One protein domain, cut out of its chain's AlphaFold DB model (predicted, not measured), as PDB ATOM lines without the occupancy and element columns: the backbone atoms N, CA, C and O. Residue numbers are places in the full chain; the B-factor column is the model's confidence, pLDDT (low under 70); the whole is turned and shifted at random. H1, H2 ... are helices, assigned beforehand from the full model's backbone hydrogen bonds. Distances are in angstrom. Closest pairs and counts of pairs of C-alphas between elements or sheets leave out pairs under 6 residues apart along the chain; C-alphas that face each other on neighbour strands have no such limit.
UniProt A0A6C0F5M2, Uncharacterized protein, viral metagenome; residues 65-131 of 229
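What this domain is: This is residues 65 to 131 of the 229 residues of an uncharacterized protein of viral metagenome (UniProt A0A6C0F5M2). The longest helix, H2, meets H3 at a corner to make an L; H4 lies in its opening, and H1 crosses H4 and lies across one face of the L. The printed part has 67 residues with four helices, H1 to H4 in chain order, and no named strand: all helix, mostly crossed. It is compact, radius of gyration of the C-alphas 11.8 A, with spans of 35 by 21 by 20 A.

Where its parts are: H2, residues 82 to 95, is 20.1 A long. H1 is residues 65 to 76, 16.9 A, from C-alpha 65 (29.559, 15.649, -37.012). H3 is residues 97 to 109, 17.9 A. H4 is residues 116 to 128, 16.1 A, to C-alpha 128 (38.281, 12.631, -26.455).

How they stand to each other: H2 and H3 are about perpendicular, 88 degrees, and close but not clearly touching, C-alphas 93 and 100 being closest at 7.3 A. H1, with residues 70 to 75 alone, touches H4 at a steep tilt of 51 degrees; C-alphas 74 and 124 are closest, 5.2 A. In each helix every O i to N i+4 pair is within hydrogen-bond range.

The domain as a whole: The farthest C-alphas, Tyr 79 and Asn 109, are 35.2 A apart. The printed part has no cut, no long link and no residue under pLDDT 70.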
ATOM      1  N   GLY A  65      29.557  14.217 -37.329       93.75
ATOM      2  CA  GLY A  65      29.559  15.649 -37.012       93.75
ATOM      3  C   GLY A  65      29.645  15.927 -35.508       93.75
ATOM      4  O   GLY A  65      30.565  16.608 -35.058       93.75
ATOM      5  N   VAL A  66      28.772  15.321 -34.694       95.38
ATOM      6  CA  VAL A  66      28.831  15.495 -33.231       95.38
ATOM      7  C   VAL A  66      30.111  14.903 -32.638       95.38
ATOM      8  O   VAL A  66      30.700  15.480 -31.724       95.38
ATOM      9  N   MET A  67      30.610  13.778 -33.162       94.69
ATOM     10  CA  MET A  67      31.901  13.231 -32.729       94.69
ATOM     11  C   MET A  67      33.067  14.188 -33.001       94.69
ATOM     12  O   MET A  67      34.002  14.238 -32.196       94.69
ATOM     13  N   GLU A  68      33.034  14.923 -34.111       94.69
ATOM     14  CA  GLU A  68      34.036  15.931 -34.447       94.69
ATOM     15  C   GLU A  68      33.949  17.147 -33.521       94.69
ATOM     16  O   GLU A  68      34.970  17.516 -32.932       94.69
ATOM     17  N   LEU A  69      32.745  17.683 -33.291       95.75
ATOM     18  CA  LEU A  69      32.518  18.795 -32.361       95.75
ATOM     19  C   LEU A  69      32.996  18.448 -30.939       95.75
ATOM     20  O   LEU A  69      33.772  19.193 -30.337       95.75
ATOM     21  N   LEU A  70      32.635  17.263 -30.428       96.19
ATOM     22  CA  LEU A  70      33.081  16.775 -29.116       96.19
ATOM     23  C   LEU A  70      34.603  16.629 -29.033       96.19
ATOM     24  O   LEU A  70      35.205  16.891 -27.988       96.19
ATOM     25  N   ASN A  71      35.234  16.171 -30.114       94.62
ATOM     26  CA  ASN A  71      36.682  16.031 -30.168       94.62
ATOM     27  C   ASN A  71      37.367  17.401 -30.163       94.62
ATOM     28  O   ASN A  71      38.318  17.594 -29.408       94.62
ATOM     29  N   HIS A  72      36.861  18.352 -30.950       95.00
ATOM     30  CA  HIS A  72      37.377  19.716 -31.002       95.00
ATOM     31  C   HIS A  72      37.293  20.404 -29.634       95.00
ATOM     32  O   HIS A  72      38.323  20.812 -29.091       95.00
ATOM     33  N   PHE A  73      36.105  20.408 -29.021       96.62
ATOM     34  CA  PHE A  73      35.888  20.934 -27.672       96.62
ATOM     35  C   PHE A  73      36.844  20.297 -26.654       96.62
ATOM     36  O   PHE A  73      37.594  20.980 -25.953       96.62
ATOM     37  N   ALA A  74      36.902  18.962 -26.610       95.94
ATOM     38  CA  ALA A  74      37.730  18.259 -25.636       95.94
ATOM     39  C   ALA A  74      39.240  18.502 -25.818       95.94
ATOM     40  O   ALA A  74      40.004  18.294 -24.870       95.94
ATOM     41  N   LYS A  75      39.674  18.896 -27.023       94.50
ATOM     42  CA  LYS A  75      41.066  19.242 -27.327       94.50
ATOM     43  C   LYS A  75      41.421  20.660 -26.917       94.50
ATOM     44  O   LYS A  75      42.506  20.841 -26.368       94.50
ATOM     45  N   ILE A  76      40.520  21.618 -27.125       95.44
ATOM     46  CA  ILE A  76      40.685  22.992 -26.630       95.44
ATOM     47  C   ILE A  76      40.821  22.971 -25.104       95.44
ATOM     48  O   ILE A  76      41.806  23.467 -24.562       95.44
ATOM     49  N   HIS A  77      39.910  22.274 -24.424       95.25
ATOM     50  CA  HIS A  77      39.832  22.221 -22.961       95.25
ATOM     51  C   HIS A  77      40.647  21.068 -22.347       95.25
ATOM     52  O   HIS A  77      40.297  20.507 -21.303       95.25
ATOM     53  N   GLN A  78      41.724  20.627 -23.007       94.75
ATOM     54  CA  GLN A  78      42.419  19.406 -22.583       94.75
ATOM     55  C   GLN A  78      43.187  19.547 -21.262       94.75
ATOM     56  O   GLN A  78      43.363  18.552 -20.550       94.75
ATOM     57  N   TYR A  79      43.621  20.767 -20.941       94.19
ATOM     58  CA  TYR A  79      44.376  21.099 -19.731       94.19
ATOM     59  C   TYR A  79      43.525  21.776 -18.657       94.19
ATOM     60  O   TYR A  79      44.030  22.049 -17.569       94.19
ATOM     61  N   ASP A  80      42.243  21.988 -18.936       95.06
ATOM     62  CA  ASP A  80      41.319  22.611 -18.006       95.06
ATOM     63  C   ASP A  80      41.114  21.740 -16.769       95.06
ATOM     64  O   ASP A  80      40.999  20.501 -16.827       95.06
ATOM     65  N   ASP A  81      41.017  22.412 -15.624       96.12
ATOM     66  CA  ASP A  81      40.589  21.774 -14.397       96.12
ATOM     67  C   ASP A  81      39.104  21.375 -14.460       96.12
ATOM     68  O   ASP A  81      38.385  21.548 -15.447       96.12
ATOM     69  N   ARG A  82      38.621  20.745 -13.387       93.50
ATOM     70  CA  ARG A  82      37.258  20.216 -13.354       93.50
ATOM     71  C   ARG A  82      36.186  21.299 -13.499       93.50
ATOM     72  O   ARG A  82      35.170  20.988 -14.118       93.50
ATOM     73  N   HIS A  83      36.375  22.461 -12.882       96.38
ATOM     74  CA  HIS A  83      35.398  23.541 -12.856       96.38
ATOM     75  C   HIS A  83      35.397  24.288 -14.184       96.38
ATOM     76  O   HIS A  83      34.337  24.349 -14.803       96.38
ATOM     77  N   ALA A  84      36.571  24.700 -14.672       96.38
ATOM     78  CA  ALA A  84      36.715  25.368 -15.967       96.38
ATOM     79  C   ALA A  84      36.124  24.531 -17.117       96.38
ATOM     80  O   ALA A  84      35.303  25.016 -17.888       96.38
ATOM     81  N   PHE A  85      36.418  23.225 -17.151       96.12
ATOM     82  CA  PHE A  85      35.855  22.327 -18.167       96.12
ATOM     83  C   PHE A  85      34.323  22.247 -18.102       96.12
ATOM     84  O   PHE A  85      33.666  22.087 -19.125       96.12
ATOM     85  N   LYS A  86      33.739  22.283 -16.896       95.50
ATOM     86  CA  LYS A  86      32.282  22.201 -16.728       95.50
ATOM     87  C   LYS A  86      31.605  23.507 -17.144       95.50
ATOM     88  O   LYS A  86      30.541  23.449 -17.740       95.50
ATOM     89  N   GLU A  87      32.214  24.645 -16.833       96.81
ATOM     90  CA  GLU A  87      31.731  25.961 -17.253       96.81
ATOM     91  C   GLU A  87      31.770  26.101 -18.779       96.81
ATOM     92  O   GLU A  87      30.745  26.386 -19.394       96.81
ATOM     93  N   ALA A  88      32.910  25.775 -19.394       96.75
ATOM     94  CA  ALA A  88      33.053  25.768 -20.845       96.75
ATOM     95  C   ALA A  88      32.096  24.783 -21.529       96.75
ATOM     96  O   ALA A  88      31.591  25.069 -22.605       96.75
ATOM     97  N   TRP A  89      31.817  23.632 -20.905       97.44
ATOM     98  CA  TRP A  89      30.843  22.673 -21.426       97.44
ATOM     99  C   TRP A  89      29.433  23.258 -21.504       97.44
ATOM    100  O   TRP A  89      28.746  23.023 -22.490       97.44
ATOM    101  N   THR A  90      29.004  24.012 -20.487       96.56
ATOM    102  CA  THR A  90      27.692  24.669 -20.514       96.56
ATOM    103  C   THR A  90      27.618  25.683 -21.653       96.56
ATOM    104  O   THR A  90      26.688  25.612 -22.444       96.56
ATOM    105  N   ALA A  91      28.626  26.549 -21.797       96.50
ATOM    106  CA  ALA A  91      28.665  27.520 -22.894       96.50
ATOM    107  C   ALA A  91      28.695  26.835 -24.272       96.50
ATOM    108  O   ALA A  91      27.987  27.233 -25.188       96.50
ATOM    109  N   TRP A  92      29.468  25.758 -24.404       97.44
ATOM    110  CA  TRP A  92      29.565  24.999 -25.647       97.44
ATOM    111  C   TRP A  92      28.251  24.304 -26.031       97.44
ATOM    112  O   TRP A  92      27.952  24.207 -27.219       97.44
ATOM    113  N   LEU A  93      27.470  23.826 -25.053       95.88
ATOM    114  CA  LEU A  93      26.139  23.275 -25.317       95.88
ATOM    115  C   LEU A  93      25.200  24.338 -25.890       95.88
ATOM    116  O   LEU A  93      24.479  24.029 -26.829       95.88
ATOM    117  N   ASP A  94      25.252  25.564 -25.367       94.69
ATOM    118  CA  ASP A  94      24.429  26.674 -25.861       94.69
ATOM    119  C   ASP A  94      24.863  27.120 -27.271       94.69
ATOM    120  O   ASP A  94      24.034  27.479 -28.097       94.69
ATOM    121  N   GLU A  95      26.164  27.073 -27.577       95.56
ATOM    122  CA  GLU A  95      26.703  27.428 -28.901       95.56
ATOM    123  C   GLU A  95      26.399  26.395 -29.999       95.56
ATOM    124  O   GLU A  95      26.479  26.721 -31.183       95.56
ATOM    125  N   ASN A  96      26.128  25.142 -29.625       95.44
ATOM    126  CA  ASN A  96      25.930  24.022 -30.552       95.44
ATOM    127  C   ASN A  96      24.557  23.361 -30.351       95.44
ATOM    128  O   ASN A  96      24.388  22.187 -30.691       95.44
ATOM    129  N   ASP A  97      23.608  24.095 -29.776       94.50
ATOM    130  CA  ASP A  97      22.298  23.616 -29.335       94.50
ATOM    131  C   ASP A  97      21.552  22.833 -30.422       94.50
ATOM    132  O   ASP A  97      21.163  21.696 -30.174       94.50
ATOM    133  N   GLU A  98      21.468  23.367 -31.642       95.62
ATOM    134  CA  GLU A  98      20.803  22.742 -32.792       95.62
ATOM    135  C   GLU A  98      21.383  21.348 -33.095       95.62
ATOM    136  O   GLU A  98      20.665  20.348 -33.135       95.62
ATOM    137  N   ALA A  99      22.710  21.247 -33.221       95.12
ATOM    138  CA  ALA A  99      23.378  19.983 -33.530       95.12
ATOM    139  C   ALA A  99      23.259  18.956 -32.391       95.12
ATOM    140  O   ALA A  99      23.273  17.744 -32.633       95.12
ATOM    141  N   ILE A 100      23.186  19.426 -31.143       96.31
ATOM    142  CA  ILE A 100      23.021  18.568 -29.970       96.31
ATOM    143  C   ILE A 100      21.576  18.092 -29.848       96.31
ATOM    144  O   ILE A 100      21.367  16.905 -29.598       96.31
ATOM    145  N   GLU A 101      20.596  18.967 -30.058       96.44
ATOM    146  CA  GLU A 101      19.172  18.636 -30.026       96.44
ATOM    147  C   GLU A 101      18.816  17.626 -31.122       96.44
ATOM    148  O   GLU A 101      18.214  16.589 -30.831       96.44
ATOM    149  N   ASP A 102      19.283  17.845 -32.352       96.25
ATOM    150  CA  ASP A 102      19.118  16.896 -33.456       96.25
ATOM    151  C   ASP A 102      19.675  15.512 -33.108       96.25
ATOM    152  O   ASP A 102      19.061  14.475 -33.378       96.25
ATOM    153  N   GLU A 103      20.845  15.475 -32.475       96.88
ATOM    154  CA  GLU A 103      21.495  14.228 -32.099       96.88
ATOM    155  C   GLU A 103      20.806  13.533 -30.917       96.88
ATOM    156  O   GLU A 103      20.754  12.296 -30.884       96.88
ATOM    157  N   VAL A 104      20.264  14.301 -29.969       96.50
ATOM    158  CA  VAL A 104      19.428  13.795 -28.873       96.50
ATOM    159  C   VAL A 104      18.179  13.139 -29.449       96.50
ATOM    160  O   VAL A 104      17.992  11.933 -29.267       96.50
ATOM    161  N   ASN A 105      17.419  13.882 -30.256       95.94
ATOM    162  CA  ASN A 105      16.213  13.403 -30.925       95.94
ATOM    163  C   ASN A 105      16.499  12.144 -31.752       95.94
ATOM    164  O   ASN A 105      15.766  11.156 -31.696       95.94
ATOM    165  N   ARG A 106      17.607  12.125 -32.501       95.69
ATOM    166  CA  ARG A 106      18.006  10.960 -33.299       95.69
ATOM    167  C   ARG A 106      18.268   9.728 -32.434       95.69
ATOM    168  O   ARG A 106      17.883   8.628 -32.823       95.69
ATOM    169  N   LEU A 107      18.959   9.866 -31.302       93.56
ATOM    170  CA  LEU A 107      19.253   8.730 -30.426       93.56
ATOM    171  C   LEU A 107      18.015   8.234 -29.672       93.56
ATOM    172  O   LEU A 107      17.869   7.019 -29.529       93.56
ATOM    173  N   GLU A 108      17.125   9.130 -29.255       93.88
ATOM    174  CA  GLU A 108      15.831   8.777 -28.658       93.88
ATOM    175  C   GLU A 108      14.941   8.033 -29.658       93.88
ATOM    176  O   GLU A 108      14.430   6.960 -29.347       93.88
ATOM    177  N   ASN A 109      14.866   8.517 -30.903       90.88
ATOM    178  CA  ASN A 109      14.137   7.854 -31.991       90.88
ATOM    179  C   ASN A 109      14.707   6.472 -32.346       90.88
ATOM    180  O   ASN A 109      13.988   5.609 -32.841       90.88
ATOM    181  N   LEU A 110      15.997   6.237 -32.085       87.69
ATOM    182  CA  LEU A 110      16.616   4.915 -32.217       87.69
ATOM    183  C   LEU A 110      16.382   4.010 -30.992       87.69
ATOM    184  O   LEU A 110      16.837   2.864 -31.000       87.69
ATOM    185  N   GLY A 111      15.713   4.505 -29.946       90.06
ATOM    186  CA  GLY A 111      15.386   3.762 -28.729       90.06
ATOM    187  C   GLY A 111      16.467   3.800 -27.646       90.06
ATOM    188  O   GLY A 111      16.599   2.850 -26.877       90.06
ATOM    189  N   TYR A 112      17.303   4.843 -27.589       92.00
ATOM    190  CA  TYR A 112      18.248   5.009 -26.480       92.00
ATOM    191  C   TYR A 112      17.542   5.558 -25.231       92.00
ATOM    192  O   TYR A 112      17.061   6.682 -25.239       92.00
ATOM    193  N   GLU A 113      17.550   4.800 -24.132       91.06
ATOM    194  CA  GLU A 113      16.836   5.151 -22.886       91.06
ATOM    195  C   GLU A 113      17.689   5.904 -21.839       91.06
ATOM    196  O   GLU A 113      17.249   6.139 -20.715       91.06
ATOM    197  N   GLY A 114      18.951   6.223 -22.144       92.44
ATOM    198  CA  GLY A 114      19.867   6.858 -21.185       92.44
ATOM    199  C   GLY A 114      19.953   8.380 -21.319       92.44
ATOM    200  O   GLY A 114      19.515   8.955 -22.307       92.44
ATOM    201  N   ASP A 115      20.650   9.028 -20.380       96.19
ATOM    202  CA  ASP A 115      20.988  10.453 -20.495       96.19
ATOM    203  C   ASP A 115      22.052  10.665 -21.589       96.19
ATOM    204  O   ASP A 115      23.211  10.239 -21.473       96.19
ATOM    205  N   ILE A 116      21.629  11.276 -22.697       96.31
ATOM    206  CA  ILE A 116      22.459  11.512 -23.880       96.31
ATOM    207  C   ILE A 116      23.482  12.622 -23.621       96.31
ATOM    208  O   ILE A 116      24.640  12.474 -24.018       96.31
ATOM    209  N   LEU A 117      23.105  13.681 -22.903       96.25
ATOM    210  CA  LEU A 117      23.992  14.804 -22.595       96.25
ATOM    211  C   LEU A 117      25.107  14.376 -21.637       96.25
ATOM    212  O   LEU A 117      26.282  14.669 -21.874       96.25
ATOM    213  N   ASP A 118      24.786  13.599 -20.600       96.19
ATOM    214  CA  ASP A 118      25.787  13.018 -19.701       96.19
ATOM    215  C   ASP A 118      26.704  12.029 -20.443       96.19
ATOM    216  O   ASP A 118      27.928  12.029 -20.251       96.19
ATOM    217  N   LYS A 119      26.152  11.227 -21.365       95.75
ATOM    218  CA  LYS A 119      26.947  10.354 -22.243       95.75
ATOM    219  C   LYS A 119      27.925  11.164 -23.101       95.75
ATOM    220  O   LYS A 119      29.099  10.783 -23.199       95.75
ATOM    221  N   MET A 120      27.476  12.268 -23.700       96.75
ATOM    222  CA  MET A 120      28.318  13.173 -24.484       96.75
ATOM    223  C   MET A 120      29.412  13.800 -23.611       96.75
ATOM    224  O   MET A 120      30.593  13.646 -23.935       96.75
ATOM    225  N   PHE A 121      29.060  14.373 -22.455       96.88
ATOM    226  CA  PHE A 121      30.005  14.974 -21.508       96.88
ATOM    227  C   PHE A 121      31.089  13.984 -21.065       96.88
ATOM    228  O   PHE A 121      32.289  14.277 -21.109       96.88
ATOM    229  N   LYS A 122      30.689  12.766 -20.672       95.06
ATOM    230  CA  LYS A 122      31.623  11.697 -20.292       95.06
ATOM    231  C   LYS A 122      32.548  11.335 -21.450       95.06
ATOM    232  O   LYS A 122      33.749  11.149 -21.234       95.06
ATOM    233  N   SER A 123      32.023  11.259 -22.674       95.12
ATOM    234  CA  SER A 123      32.836  10.970 -23.855       95.12
ATOM    235  C   SER A 123      33.864  12.078 -24.129       95.12
ATOM    236  O   SER A 123      35.042  11.769 -24.313       95.12
ATOM    237  N   ALA A 124      33.476  13.354 -24.043       95.88
ATOM    238  CA  ALA A 124      34.378  14.495 -24.187       95.88
ATOM    239  C   ALA A 124      35.486  14.461 -23.123       95.88
ATOM    240  O   ALA A 124      36.679  14.396 -23.434       95.88
ATOM    241  N   ARG A 125      35.093  14.398 -21.847       93.50
ATOM    242  CA  ARG A 125      35.997  14.530 -20.697       93.50
ATOM    243  C   ARG A 125      36.964  13.360 -20.524       93.50
ATOM    244  O   ARG A 125      38.129  13.567 -20.156       93.50
ATOM    245  N   TYR A 126      36.480  12.128 -20.696       92.75
ATOM    246  CA  TYR A 126      37.254  10.924 -20.383       92.75
ATOM    247  C   TYR A 126      37.892  10.284 -21.611       92.75
ATOM    248  O   TYR A 126      39.004   9.765 -21.491       92.75
ATOM    249  N   TYR A 127      37.226  10.331 -22.769       92.56
ATOM    250  CA  TYR A 127      37.729   9.719 -23.995       92.56
ATOM    251  C   TYR A 127      38.439  10.740 -24.888       92.56
ATOM    252  O   TYR A 127      39.656  10.645 -25.044       92.56
ATOM    253  N   TYR A 128      37.729  11.729 -25.435       92.75
ATOM    254  CA  TYR A 128      38.281  12.631 -26.455       92.75
ATOM    255  C   TYR A 128      39.430  13.498 -25.940       92.75
ATOM    256  O   TYR A 128      40.458  13.613 -26.608       92.75
ATOM    257  N   ARG A 129      39.334  13.983 -24.699       90.31
ATOM    258  CA  ARG A 129      40.409  14.744 -24.053       90.31
ATOM    259  C   ARG A 129      41.743  13.990 -24.056       90.31
ATOM    260  O   ARG A 129      42.769  14.524 -24.468       90.31
ATOM    261  N   LYS A 130      41.712  12.707 -23.672       87.19
ATOM    262  CA  LYS A 130      42.893  11.825 -23.576       87.19
ATOM    263  C   LYS A 130      43.249  11.117 -24.886       87.19
ATOM    264  O   LYS A 130      44.277  10.445 -24.955       87.19
ATOM    265  N   LYS A 131      42.403  11.206 -25.914       86.06
ATOM    266  CA  LYS A 131      42.617  10.526 -27.195       86.06
ATOM    267  C   LYS A 131      43.845  11.128 -27.876       86.06
ATOM    268  O   LYS A 131      43.842  12.313 -28.195       86.06
TER     269      LYS A 131